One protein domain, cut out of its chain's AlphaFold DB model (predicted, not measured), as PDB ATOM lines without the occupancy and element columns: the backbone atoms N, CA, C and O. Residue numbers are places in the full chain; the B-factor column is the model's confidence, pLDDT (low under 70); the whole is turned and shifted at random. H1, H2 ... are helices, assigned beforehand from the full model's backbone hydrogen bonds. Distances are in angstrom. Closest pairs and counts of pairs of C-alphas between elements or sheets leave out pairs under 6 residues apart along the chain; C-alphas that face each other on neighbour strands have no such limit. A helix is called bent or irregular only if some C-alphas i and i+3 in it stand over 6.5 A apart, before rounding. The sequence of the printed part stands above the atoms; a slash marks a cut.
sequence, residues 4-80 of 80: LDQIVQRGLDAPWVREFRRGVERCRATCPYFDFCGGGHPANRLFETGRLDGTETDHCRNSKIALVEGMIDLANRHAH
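AT A GLANCE: This is residues 4 to 80 of the 80 residues of the protein "Radical SAM additional 4Fe4S-binding SPASM domain-containing protein" of Streptoalloteichus hindustanus (UniProt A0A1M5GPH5). Picture a long, loose rod with a small body in its middle part and a helical arm at each end. The body holds H2, H3, H4, the stretch of residues 50 to 57 and the first part of H5; residues 4 to 11 of H1 stick out at one end, and residues 70 to 80, of which 70 to 78 belong to H5, stick out at the other. H2 and H5 run along the length, while H4 stands crosswise near both, and contacts between the helices are few. The 77 printed residues hold five named helices, H1 to H5 in order along the chain, and no named strand, and the class is all helix. The whole is loose, with a radius of gyration of the C-alphas of 15.7 A, and it spans 56 by 27 by 19 A.

HOW THE PARTS SIT: Go along the printed part from Leu 4, where H1, residues 4 to 12, begins. After a tight link of two residues you reach H2, residues 15 to 30. H1 and H2 are close but not clearly touching; their closest C-alphas, those of Leu 12 and Arg 18, are 6.9 A apart. Their lines stand at a steep tilt of 69.6 degrees, only just short of about perpendicular, and they run the same way. A tight link of three residues leads on to H3, residues 34 to 37. H2 and H3 touch only at the corner by their link, and only just, with 3 pairs of C-alphas within 8 A; H2 takes part with residues 27 to 28 alone, and the closest C-alphas, of Arg 28 and Phe 34, are 5.7 A apart. A tight link of four residues takes you to H4, residues 42 to 49, which is apart from H3. H4 is close to H2 but not clearly touching it, with the closest C-alphas, of Phe 20 and Pro 42, 6.3 A apart and the lines about perpendicular at 79 degrees. A short link of eight residues then leads to H5, residues 58 to 78. Look at the C-alphas of Asn 44 and His 59, the closest of H4 and H5, 6.7 A apart; these helices are close but not clearly touching, about perpendicular at 78 degrees. H3 and H5 are also close but not clearly touching, with the C-alphas of Cys 37 and Lys 64 closest at 6.7 A. H2 and H5 are apart, and H1 is apart from H3, H4 and H5. In the backbones of H1, H2 and H4 every O i to N i+4 pair is within hydrogen-bond range; in H5 14 of 17 are, and H3 is too short for such a pair.

IN THESE COORDINATES: Find C-alpha 4 at (26.704, -43.705, -6.015); from there H1 runs 12.4 A to C-alpha 12. H2 begins at C-alpha 15, at (22.447, -26.133, -13.075), and covers 23.1 A to C-alpha 30. H3 measures 5.3 A from C-alpha 34 to C-alpha 37, and H4 10.5 A from C-alpha 42 to C-alpha 49. H5, the longest helix, runs 29.0 A from C-alpha 58 to C-alpha 78 at (64.982, -28.952, -34.360). Near residue 66 it has a kink of 28 degrees; it is neither bent nor irregular, but only just: C-alphas 63 and 66 are 6.3 A apart.

THE WHOLE: The two C-alphas farthest apart, those of Gln 6 and His 80, are 56.0 A from each other. Without the two stretches that stand free, the body of 58 residues spans 36 by 21 by 14 A, with a radius of gyration of 11.0 A. The printed part has no cut and no long link, and it ends at the chain's last residue. The mean pLDDT of the printed part is 96.2; look to residue 80 for the one printed residue under 70.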
ATOM      1  N   LEU A   4      25.786 -44.483  -5.182       96.25
ATOM      2  CA  LEU A   4      26.704 -43.705  -6.015       96.25
ATOM      3  C   LEU A   4      26.007 -43.183  -7.276       96.25
ATOM      4  O   LEU A   4      26.127 -41.999  -7.585       96.25
ATOM      5  N   ASP A   5      25.218 -44.025  -7.949       97.12
ATOM      6  CA  ASP A   5      24.475 -43.624  -9.152       97.12
ATOM      7  C   ASP A   5      23.548 -42.436  -8.861       97.12
ATOM      8  O   ASP A   5      23.474 -41.493  -9.642       97.12
ATOM      9  N   GLN A   6      22.884 -42.431  -7.701       96.69
ATOM     10  CA  GLN A   6      22.017 -41.323  -7.285       96.69
ATOM     11  C   GLN A   6      22.797 -40.023  -7.048       96.69
ATOM     12  O   GLN A   6      22.322 -38.941  -7.399       96.69
ATOM     13  N   ILE A   7      23.990 -40.103  -6.451       96.38
ATOM     14  CA  ILE A   7      24.861 -38.936  -6.253       96.38
ATOM     15  C   ILE A   7      25.292 -38.368  -7.606       96.38
ATOM     16  O   ILE A   7      25.188 -37.159  -7.814       96.38
ATOM     17  N   VAL A   8      25.714 -39.232  -8.532       96.62
ATOM     18  CA  VAL A   8      26.142 -38.827  -9.876       96.62
ATOM     19  C   VAL A   8      24.994 -38.185 -10.651       96.62
ATOM     20  O   VAL A   8      25.182 -37.101 -11.199       96.62
ATOM     21  N   GLN A   9      23.801 -38.789 -10.654       95.94
ATOM     22  CA  GLN A   9      22.638 -38.230 -11.354       95.94
ATOM     23  C   GLN A   9      22.266 -36.841 -10.828       95.94
ATOM     24  O   GLN A   9      22.166 -35.896 -11.606       95.94
ATOM     25  N   ARG A  10      22.197 -36.663  -9.501       96.12
ATOM     26  CA  ARG A  10      21.952 -35.334  -8.911       96.12
ATOM     27  C   ARG A  10      23.018 -34.309  -9.299       96.12
ATOM     28  O   ARG A  10      22.692 -33.142  -9.498       96.12
ATOM     29  N   GLY A  11      24.279 -34.729  -9.399       96.56
ATOM     30  CA  GLY A  11      25.369 -33.874  -9.864       96.56
ATOM     31  C   GLY A  11      25.202 -33.455 -11.325       96.56
ATOM     32  O   GLY A  11      25.329 -32.275 -11.636       96.56
ATOM     33  N   LEU A  12      24.864 -34.394 -12.214       94.88
ATOM     34  CA  LEU A  12      24.587 -34.107 -13.627       94.88
ATOM     35  C   LEU A  12      23.410 -33.137 -13.804       94.88
ATOM     36  O   LEU A  12      23.436 -32.297 -14.706       94.88
ATOM     37  N   ASP A  13      22.432 -33.205 -12.902       95.44
ATOM     38  CA  ASP A  13      21.273 -32.316 -12.875       95.44
ATOM     39  C   ASP A  13      21.524 -30.960 -12.197       95.44
ATOM     40  O   ASP A  13      20.639 -30.094 -12.183       95.44
ATOM     41  N   ALA A  14      22.717 -30.716 -11.657       97.62
ATOM     42  CA  ALA A  14      23.033 -29.418 -11.085       97.62
ATOM     43  C   ALA A  14      23.111 -28.347 -12.199       97.62
ATOM     44  O   ALA A  14      23.802 -28.550 -13.205       97.62
ATOM     45  N   PRO A  15      22.452 -27.178 -12.046       97.62
ATOM     46  CA  PRO A  15      22.447 -26.133 -13.075       97.62
ATOM     47  C   PRO A  15      23.843 -25.706 -13.540       97.62
ATOM     48  O   PRO A  15      24.070 -25.567 -14.741       97.62
ATOM     49  N   TRP A  16      24.789 -25.577 -12.606       96.88
ATOM     50  CA  TRP A  16      26.166 -25.186 -12.907       96.88
ATOM     51  C   TRP A  16      26.919 -26.260 -13.713       96.88
ATOM     52  O   TRP A  16      27.709 -25.919 -14.590       96.88
ATOM     53  N   VAL A  17      26.646 -27.553 -13.477       97.81
ATOM     54  CA  VAL A  17      27.241 -28.656 -14.255       97.81
ATOM     55  C   VAL A  17      26.726 -28.613 -15.686       97.81
ATOM     56  O   VAL A  17      27.515 -28.712 -16.624       97.81
ATOM     57  N   ARG A  18      25.418 -28.406 -15.879       97.44
ATOM     58  CA  ARG A  18      24.837 -28.240 -17.222       97.44
ATOM     59  C   ARG A  18      25.400 -27.021 -17.950       97.44
ATOM     60  O   ARG A  18      25.707 -27.111 -19.138       97.44
ATOM     61  N   GLU A  19      25.540 -25.893 -17.257       98.31
ATOM     62  CA  GLU A  19      26.125 -24.673 -17.820       98.31
ATOM     63  C   GLU A  19      27.581 -24.896 -18.248       98.31
ATOM     64  O   GLU A  19      27.936 -24.616 -19.394       98.31
ATOM     65  N   PHE A  20      28.396 -25.481 -17.369       98.12
ATOM     66  CA  PHE A  20      29.788 -25.797 -17.667       98.12
ATOM     67  C   PHE A  20      29.919 -26.781 -18.833       98.12
ATOM     68  O   PHE A  20      30.705 -26.545 -19.749       98.12
ATOM     69  N   ARG A  21      29.098 -27.842 -18.875       97.62
ATOM     70  CA  ARG A  21      29.084 -28.800 -19.993       97.62
ATOM     71  C   ARG A  21      28.810 -28.124 -21.333       97.62
ATOM     72  O   ARG A  21      29.492 -28.432 -22.303       97.62
ATOM     73  N   ARG A  22      27.874 -27.168 -21.396       98.12
ATOM     74  CA  ARG A  22      27.634 -26.378 -22.618       98.12
ATOM     75  C   ARG A  22      28.891 -25.623 -23.049       98.12
ATOM     76  O   ARG A  22      29.208 -25.587 -24.234       98.12
ATOM     77  N   GLY A  23      29.607 -25.040 -22.097       98.06
ATOM     78  CA  GLY A  23      30.879 -24.384 -22.365       98.06
ATOM     79  C   GLY A  23      31.981 -25.347 -22.829       98.06
ATOM     80  O   GLY A  23      32.799 -24.964 -23.665       98.06
ATOM     81  N   VAL A  24      32.033 -26.576 -22.309       98.38
ATOM     82  CA  VAL A  24      32.992 -27.605 -22.751       98.38
ATOM     83  C   VAL A  24      32.700 -28.036 -24.187       98.38
ATOM     84  O   VAL A  24      33.623 -28.074 -24.994       98.38
ATOM     85  N   GLU A  25      31.434 -28.273 -24.541       98.56
ATOM     86  CA  GLU A  25      31.059 -28.620 -25.922       98.56
ATOM     87  C   GLU A  25      31.342 -27.479 -26.906       98.56
ATOM     88  O   GLU A  25      31.807 -27.720 -28.018       98.56
ATOM     89  N   ARG A  26      31.157 -26.220 -26.488       98.12
ATOM     90  CA  ARG A  26      31.589 -25.064 -27.289       98.12
ATOM     91  C   ARG A  26      33.100 -25.074 -27.515       98.12
ATOM     92  O   ARG A  26      33.524 -24.911 -28.651       98.12
ATOM     93  N   CYS A  27      33.904 -25.319 -26.476       98.12
ATOM     94  CA  CYS A  27      35.354 -25.467 -26.637       98.12
ATOM     95  C   CYS A  27      35.717 -26.623 -27.572       98.12
ATOM     96  O   CYS A  27      36.597 -26.444 -28.404       98.12
ATOM     97  N   ARG A  28      35.045 -27.775 -27.470       98.50
ATOM     98  CA  ARG A  28      35.264 -28.916 -28.373       98.50
ATOM     99  C   ARG A  28      35.020 -28.539 -29.830       98.50
ATOM    100  O   ARG A  28      35.761 -28.971 -30.701       98.50
ATOM    101  N   ALA A  29      33.986 -27.743 -30.087       98.38
ATOM    102  CA  ALA A  29      33.611 -27.343 -31.434       98.38
ATOM    103  C   ALA A  29      34.521 -26.260 -32.040       98.38
ATOM    104  O   ALA A  29      34.573 -26.151 -33.263       98.38
ATOM    105  N   THR A  30      35.191 -25.434 -31.224       97.44
ATOM    106  CA  THR A  30      35.868 -24.221 -31.725       97.44
ATOM    107  C   THR A  30      37.343 -24.082 -31.361       97.44
ATOM    108  O   THR A  30      38.039 -23.304 -32.008       97.44
ATOM    109  N   CYS A  31      37.843 -24.777 -30.338       97.94
ATOM    110  CA  CYS A  31      39.209 -24.594 -29.849       97.94
ATOM    111  C   CYS A  31      40.166 -25.611 -30.494       97.94
ATOM    112  O   CYS A  31      40.017 -26.809 -30.247       97.94
ATOM    113  N   PRO A  32      41.202 -25.169 -31.233       97.06
ATOM    114  CA  PRO A  32      42.156 -26.079 -31.874       97.06
ATOM    115  C   PRO A  32      43.033 -26.845 -30.869       97.06
ATOM    116  O   PRO A  32      43.623 -27.861 -31.213       97.06
ATOM    117  N   TYR A  33      43.085 -26.400 -29.611       97.31
ATOM    118  CA  TYR A  33      43.848 -27.040 -28.533       97.31
ATOM    119  C   TYR A  33      42.981 -27.922 -27.624       97.31
ATOM    120  O   TYR A  33      43.425 -28.323 -26.542       97.31
ATOM    121  N   PHE A  34      41.727 -28.195 -28.008       97.88
ATOM    122  CA  PHE A  34      40.796 -28.948 -27.169       97.88
ATOM    123  C   PHE A  34      41.322 -30.341 -26.825       97.88
ATOM    124  O   PHE A  34      41.253 -30.735 -25.663       97.88
ATOM    125  N   ASP A  35      41.901 -31.055 -27.789       96.38
ATOM    126  CA  ASP A  35      42.403 -32.417 -27.573       96.38
ATOM    127  C   ASP A  35      43.538 -32.476 -26.540       96.38
ATOM    128  O   ASP A  35      43.736 -33.501 -25.891       96.38
ATOM    129  N   PHE A  36      44.236 -31.359 -26.316       94.62
ATOM    130  CA  PHE A  36      45.246 -31.243 -25.270       94.62
ATOM    131  C   PHE A  36      44.652 -30.901 -23.893       94.62
ATOM    132  O   PHE A  36      45.092 -31.444 -22.880       94.62
ATOM    133  N   CYS A  37      43.684 -29.977 -23.816       95.56
ATOM    134  CA  CYS A  37      43.219 -29.428 -22.531       95.56
ATOM    135  C   CYS A  37      41.853 -29.948 -22.044       95.56
ATOM    136  O   CYS A  37      41.495 -29.720 -20.887       95.56
ATOM    137  N   GLY A  38      41.069 -30.590 -22.912       96.50
ATOM    138  CA  GLY A  38      39.745 -31.150 -22.617       96.50
ATOM    139  C   GLY A  38      38.657 -30.130 -22.251       96.50
ATOM    140  O   GLY A  38      37.598 -30.517 -21.762       96.50
ATOM    141  N   GLY A  39      38.898 -28.830 -22.452       96.19
ATOM    142  CA  GLY A  39      37.973 -27.754 -22.075       96.19
ATOM    143  C   GLY A  39      38.277 -27.071 -20.734       96.19
ATOM    144  O   GLY A  39      37.557 -26.148 -20.354       96.19
ATOM    145  N   GLY A  40      39.354 -27.445 -20.037       93.69
ATOM    146  CA  GLY A  40      39.815 -26.737 -18.836       93.69
ATOM    147  C   GLY A  40      38.885 -26.873 -17.621       93.69
ATOM    148  O   GLY A  40      38.161 -27.856 -17.481       93.69
ATOM    149  N   HIS A  41      38.932 -25.898 -16.707       96.00
ATOM    150  CA  HIS A  41      38.286 -25.987 -15.390       96.00
ATOM    151  C   HIS A  41      37.125 -24.990 -15.215       96.00
ATOM    152  O   HIS A  41      37.236 -23.845 -15.662       96.00
ATOM    153  N   PRO A  42      36.044 -25.372 -14.501       97.19
ATOM    154  CA  PRO A  42      34.898 -24.493 -14.252       97.19
ATOM    155  C   PRO A  42      35.268 -23.271 -13.408       97.19
ATOM    156  O   PRO A  42      34.784 -22.176 -13.681       97.19
ATOM    157  N   ALA A  43      36.159 -23.439 -12.424       97.88
ATOM    158  CA  ALA A  43      36.585 -22.354 -11.541       97.88
ATOM    159  C   ALA A  43      37.167 -21.172 -12.328       97.88
ATOM    160  O   ALA A  43      36.725 -20.046 -12.144       97.88
ATOM    161  N   ASN A  44      38.084 -21.435 -13.261       97.88
ATOM    162  CA  ASN A  44      38.728 -20.386 -14.054       97.88
ATOM    163  C   ASN A  44      37.706 -19.587 -14.871       97.88
ATOM    164  O   ASN A  44      37.711 -18.365 -14.836       97.88
ATOM    165  N   ARG A  45      36.749 -20.260 -15.519       97.75
ATOM    166  CA  ARG A  45      35.684 -19.571 -16.267       97.75
ATOM    167  C   ARG A  45      34.838 -18.693 -15.354       97.75
ATOM    168  O   ARG A  45      34.582 -17.540 -15.686       97.75
ATOM    169  N   LEU A  46      34.442 -19.217 -14.195       97.81
ATOM    170  CA  LEU A  46      33.613 -18.479 -13.251       97.81
ATOM    171  C   LEU A  46      34.332 -17.247 -12.695       97.81
ATOM    172  O   LEU A  46      33.746 -16.170 -12.680       97.81
ATOM    173  N   PHE A  47      35.586 -17.392 -12.260       97.88
ATOM    174  CA  PHE A  47      36.353 -16.291 -11.676       97.88
ATOM    175  C   PHE A  47      36.773 -15.241 -12.708       97.88
ATOM    176  O   PHE A  47      36.807 -14.061 -12.377       97.88
ATOM    177  N   GLU A  48      37.069 -15.648 -13.942       98.00
ATOM    178  CA  GLU A  48      37.530 -14.727 -14.987       98.00
ATOM    179  C   GLU A  48      36.372 -14.066 -15.752       98.00
ATOM    180  O   GLU A  48      36.481 -12.917 -16.167       98.00
ATOM    181  N   THR A  49      35.250 -14.773 -15.943       94.69
ATOM    182  CA  THR A  49      34.162 -14.324 -16.838       94.69
ATOM    183  C   THR A  49      32.806 -14.166 -16.149       94.69
ATOM    184  O   THR A  49      31.860 -13.669 -16.759       94.69
ATOM    185  N   GLY A  50      32.662 -14.624 -14.901       97.25
ATOM    186  CA  GLY A  50      31.374 -14.672 -14.196       97.25
ATOM    187  C   GLY A  50      30.382 -15.693 -14.768       97.25
ATOM    188  O   GLY A  50      29.227 -15.737 -14.342       97.25
ATOM    189  N   ARG A  51      30.802 -16.505 -15.744       96.88
ATOM    190  CA  ARG A  51      29.973 -17.457 -16.491       96.88
ATOM    191  C   ARG A  51      30.688 -18.795 -16.614       96.88
ATOM    192  O   ARG A  51      31.910 -18.848 -16.712       96.88
ATOM    193  N   LEU A  52      29.937 -19.895 -16.649       98.25
ATOM    194  CA  LEU A  52      30.521 -21.231 -16.849       98.25
ATOM    195  C   LEU A  52      30.458 -21.685 -18.313       98.25
ATOM    196  O   LEU A  52      31.220 -22.565 -18.719       98.25
ATOM    197  N   ASP A  53      29.590 -21.065 -19.117       98.00
ATOM    198  CA  ASP A  53      29.386 -21.409 -20.528       98.00
ATOM    199  C   ASP A  53      30.225 -20.602 -21.531       98.00
ATOM    200  O   ASP A  53      30.045 -20.769 -22.746       98.00
ATOM    201  N   GLY A  54      31.135 -19.757 -21.035       95.94
ATOM    202  CA  GLY A  54      32.214 -19.154 -21.824       95.94
ATOM    203  C   GLY A  54      33.200 -20.208 -22.335       95.94
ATOM    204  O   GLY A  54      33.058 -21.383 -22.014       95.94
ATOM    205  N   THR A  55      34.186 -19.822 -23.144       96.56
ATOM    206  CA  THR A  55      35.165 -20.757 -23.727       96.56
ATOM    207  C   THR A  55      36.584 -20.459 -23.257       96.56
ATOM    208  O   THR A  55      37.059 -21.088 -22.315       96.56
ATOM    209  N   GLU A  56      37.256 -19.529 -23.928       96.75
ATOM    210  CA  GLU A  56      38.636 -19.144 -23.654       96.75
ATOM    211  C   GLU A  56      38.737 -18.368 -22.337       96.75
ATOM    212  O   GLU A  56      37.869 -17.558 -22.008       96.75
ATOM    213  N   THR A  57      39.804 -18.639 -21.590       98.19
ATOM    214  CA  THR A  57      40.181 -17.929 -20.367       98.19
ATOM    215  C   THR A  57      41.676 -17.605 -20.432       98.19
ATOM    216  O   THR A  57      42.443 -18.283 -21.127       98.19
ATOM    217  N   ASP A  58      42.126 -16.591 -19.705       98.19
ATOM    218  CA  ASP A  58      43.540 -16.242 -19.605       98.19
ATOM    219  C   ASP A  58      44.350 -17.367 -18.959       98.19
ATOM    220  O   ASP A  58      45.494 -17.610 -19.354       98.19
ATOM    221  N   HIS A  59      43.756 -18.141 -18.043       97.81
ATOM    222  CA  HIS A  59      44.404 -19.352 -17.545       97.81
ATOM    223  C   HIS A  59      44.724 -20.344 -18.675       97.81
ATOM    224  O   HIS A  59      45.853 -20.832 -18.761       97.81
ATOM    225  N   CYS A  60      43.767 -20.672 -19.558       97.56
ATOM    226  CA  CYS A  60      44.065 -21.622 -20.635       97.56
ATOM    227  C   CYS A  60      45.006 -21.023 -21.687       97.56
ATOM    228  O   CYS A  60      45.879 -21.746 -22.170       97.56
ATOM    229  N   ARG A  61      44.900 -19.718 -21.980       98.00
ATOM    230  CA  ARG A  61      45.833 -18.999 -22.863       98.00
ATOM    231  C   ARG A  61      47.279 -19.167 -22.388       98.00
ATOM    232  O   ARG A  61      48.134 -19.606 -23.151       98.00
ATOM    233  N   ASN A  62      47.524 -18.903 -21.108       98.06
ATOM    234  CA  ASN A  62      48.877 -18.829 -20.561       98.06
ATOM    235  C   ASN A  62      49.449 -20.189 -20.143       98.06
ATOM    236  O   ASN A  62      50.645 -20.419 -20.279       98.06
ATOM    237  N   SER A  63      48.623 -21.105 -19.631       95.88
ATOM    238  CA  SER A  63      49.112 -22.371 -19.058       95.88
ATOM    239  C   SER A  63      48.891 -23.596 -19.944       95.88
ATOM    240  O   SER A  63      49.465 -24.648 -19.668       95.88
ATOM    241  N   LYS A  64      48.045 -23.502 -20.980       96.50
ATOM    242  CA  LYS A  64      47.766 -24.616 -21.903       96.50
ATOM    243  C   LYS A  64      48.205 -24.290 -23.323       96.50
ATOM    244  O   LYS A  64      49.033 -25.009 -23.866       96.50
ATOM    245  N   ILE A  65      47.686 -23.205 -23.892       97.62
ATOM    246  CA  ILE A  65      47.923 -22.838 -25.292       97.62
ATOM    247  C   ILE A  65      49.381 -22.427 -25.496       97.62
ATOM    248  O   ILE A  65      50.070 -23.045 -26.299       97.62
ATOM    249  N   ALA A  66      49.886 -21.469 -24.709       98.19
ATOM    250  CA  ALA A  66      51.268 -21.002 -24.832       98.19
ATOM    251  C   ALA A  66      52.310 -22.126 -24.669       98.19
ATOM    252  O   ALA A  66      53.341 -22.117 -25.336       98.19
ATOM    253  N   LEU A  67      52.029 -23.122 -23.821       96.31
ATOM    254  CA  LEU A  67      52.890 -24.294 -23.664       96.31
ATOM    255  C   LEU A  67      52.924 -25.148 -24.939       96.31
ATOM    256  O   LEU A  67      54.004 -25.514 -25.394       96.31
ATOM    257  N   VAL A  68      51.756 -25.473 -25.507       96.75
ATOM    258  CA  VAL A  68      51.665 -26.275 -26.740       96.75
ATOM    259  C   VAL A  68      52.324 -25.551 -27.908       96.75
ATOM    260  O   VAL A  68      53.141 -26.151 -28.599       96.75
ATOM    261  N   GLU A  69      52.041 -24.261 -28.073       97.62
ATOM    262  CA  GLU A  69      52.678 -23.421 -29.090       97.62
ATOM    263  C   GLU A  69      54.204 -23.408 -28.942       97.62
ATOM    264  O   GLU A  69      54.921 -23.653 -29.910       97.62
ATOM    265  N   GLY A  70      54.717 -23.229 -27.721       97.31
ATOM    266  CA  GLY A  70      56.156 -23.263 -27.462       97.31
ATOM    267  C   GLY A  70      56.807 -24.614 -27.787       97.31
ATOM    268  O   GLY A  70      57.925 -24.653 -28.300       97.31
ATOM    269  N   MET A  71      56.116 -25.732 -27.532       96.19
ATOM    270  CA  MET A  71      56.604 -27.069 -27.901       96.19
ATOM    271  C   MET A  71      56.623 -27.283 -29.417       96.19
ATOM    272  O   MET A  71      57.585 -27.851 -29.931       96.19
ATOM    273  N   ILE A  72      55.589 -26.826 -30.128       95.69
ATOM    274  CA  ILE A  72      55.516 -26.901 -31.595       95.69
ATOM    275  C   ILE A  72      56.653 -26.087 -32.216       95.69
ATOM    276  O   ILE A  72      57.380 -26.578 -33.076       95.69
ATOM    277  N   ASP A  73      56.849 -24.864 -31.735       97.56
ATOM    278  CA  ASP A  73      57.918 -23.970 -32.168       97.56
ATOM    279  C   ASP A  73      59.314 -24.580 -31.933       97.56
ATOM    280  O   ASP A  73      60.169 -24.576 -32.822       97.56
ATOM    281  N   LEU A  74      59.537 -25.205 -30.771       96.56
ATOM    282  CA  LEU A  74      60.767 -25.948 -30.496       96.56
ATOM    283  C   LEU A  74      60.961 -27.135 -31.453       96.56
ATOM    284  O   LEU A  74      62.053 -27.304 -31.991       96.56
ATOM    285  N   ALA A  75      59.920 -27.939 -31.678       95.94
ATOM    286  CA  ALA A  75      59.986 -29.090 -32.577       95.94
ATOM    287  C   ALA A  75      60.324 -28.670 -34.014       95.94
ATOM    288  O   ALA A  75      61.182 -29.282 -34.645       95.94
ATOM    289  N   ASN A  76      59.724 -27.581 -34.497       95.94
ATOM    290  CA  ASN A  76      59.997 -27.039 -35.826       95.94
ATOM    291  C   ASN A  76      61.444 -26.542 -35.961       95.94
ATOM    292  O   ASN A  76      62.074 -26.780 -36.986       95.94
ATOM    293  N   ARG A  77      62.010 -25.910 -34.922       95.81
ATOM    294  CA  ARG A  77      63.421 -25.480 -34.929       95.81
ATOM    295  C   ARG A  77      64.421 -26.632 -35.000       95.81
ATOM    296  O   ARG A  77      65.491 -26.443 -35.561       95.81
ATOM    297  N   HIS A  78      64.100 -27.777 -34.401       89.00
ATOM    298  CA  HIS A  78      64.982 -28.952 -34.360       89.00
ATOM    299  C   HIS A  78      64.713 -29.973 -35.474       89.00
ATOM    300  O   HIS A  78      65.438 -30.959 -35.581       89.00
ATOM    301  N   ALA A  79      63.674 -29.766 -36.286       81.19
ATOM    302  CA  ALA A  79      63.408 -30.550 -37.491       81.19
ATOM    303  C   ALA A  79      64.227 -30.073 -38.714       81.19
ATOM    304  O   ALA A  79      64.133 -30.677 -39.786       81.19
ATOM    305  N   HIS A  80      65.011 -29.004 -38.549       54.41
ATOM    306  CA  HIS A  80      65.952 -28.429 -39.513       54.41
ATOM    307  C   HIS A  80      67.392 -28.581 -39.015       54.41
ATOM    308  O   HIS A  80      68.291 -28.614 -39.884       54.41
TER     309      HIS A  80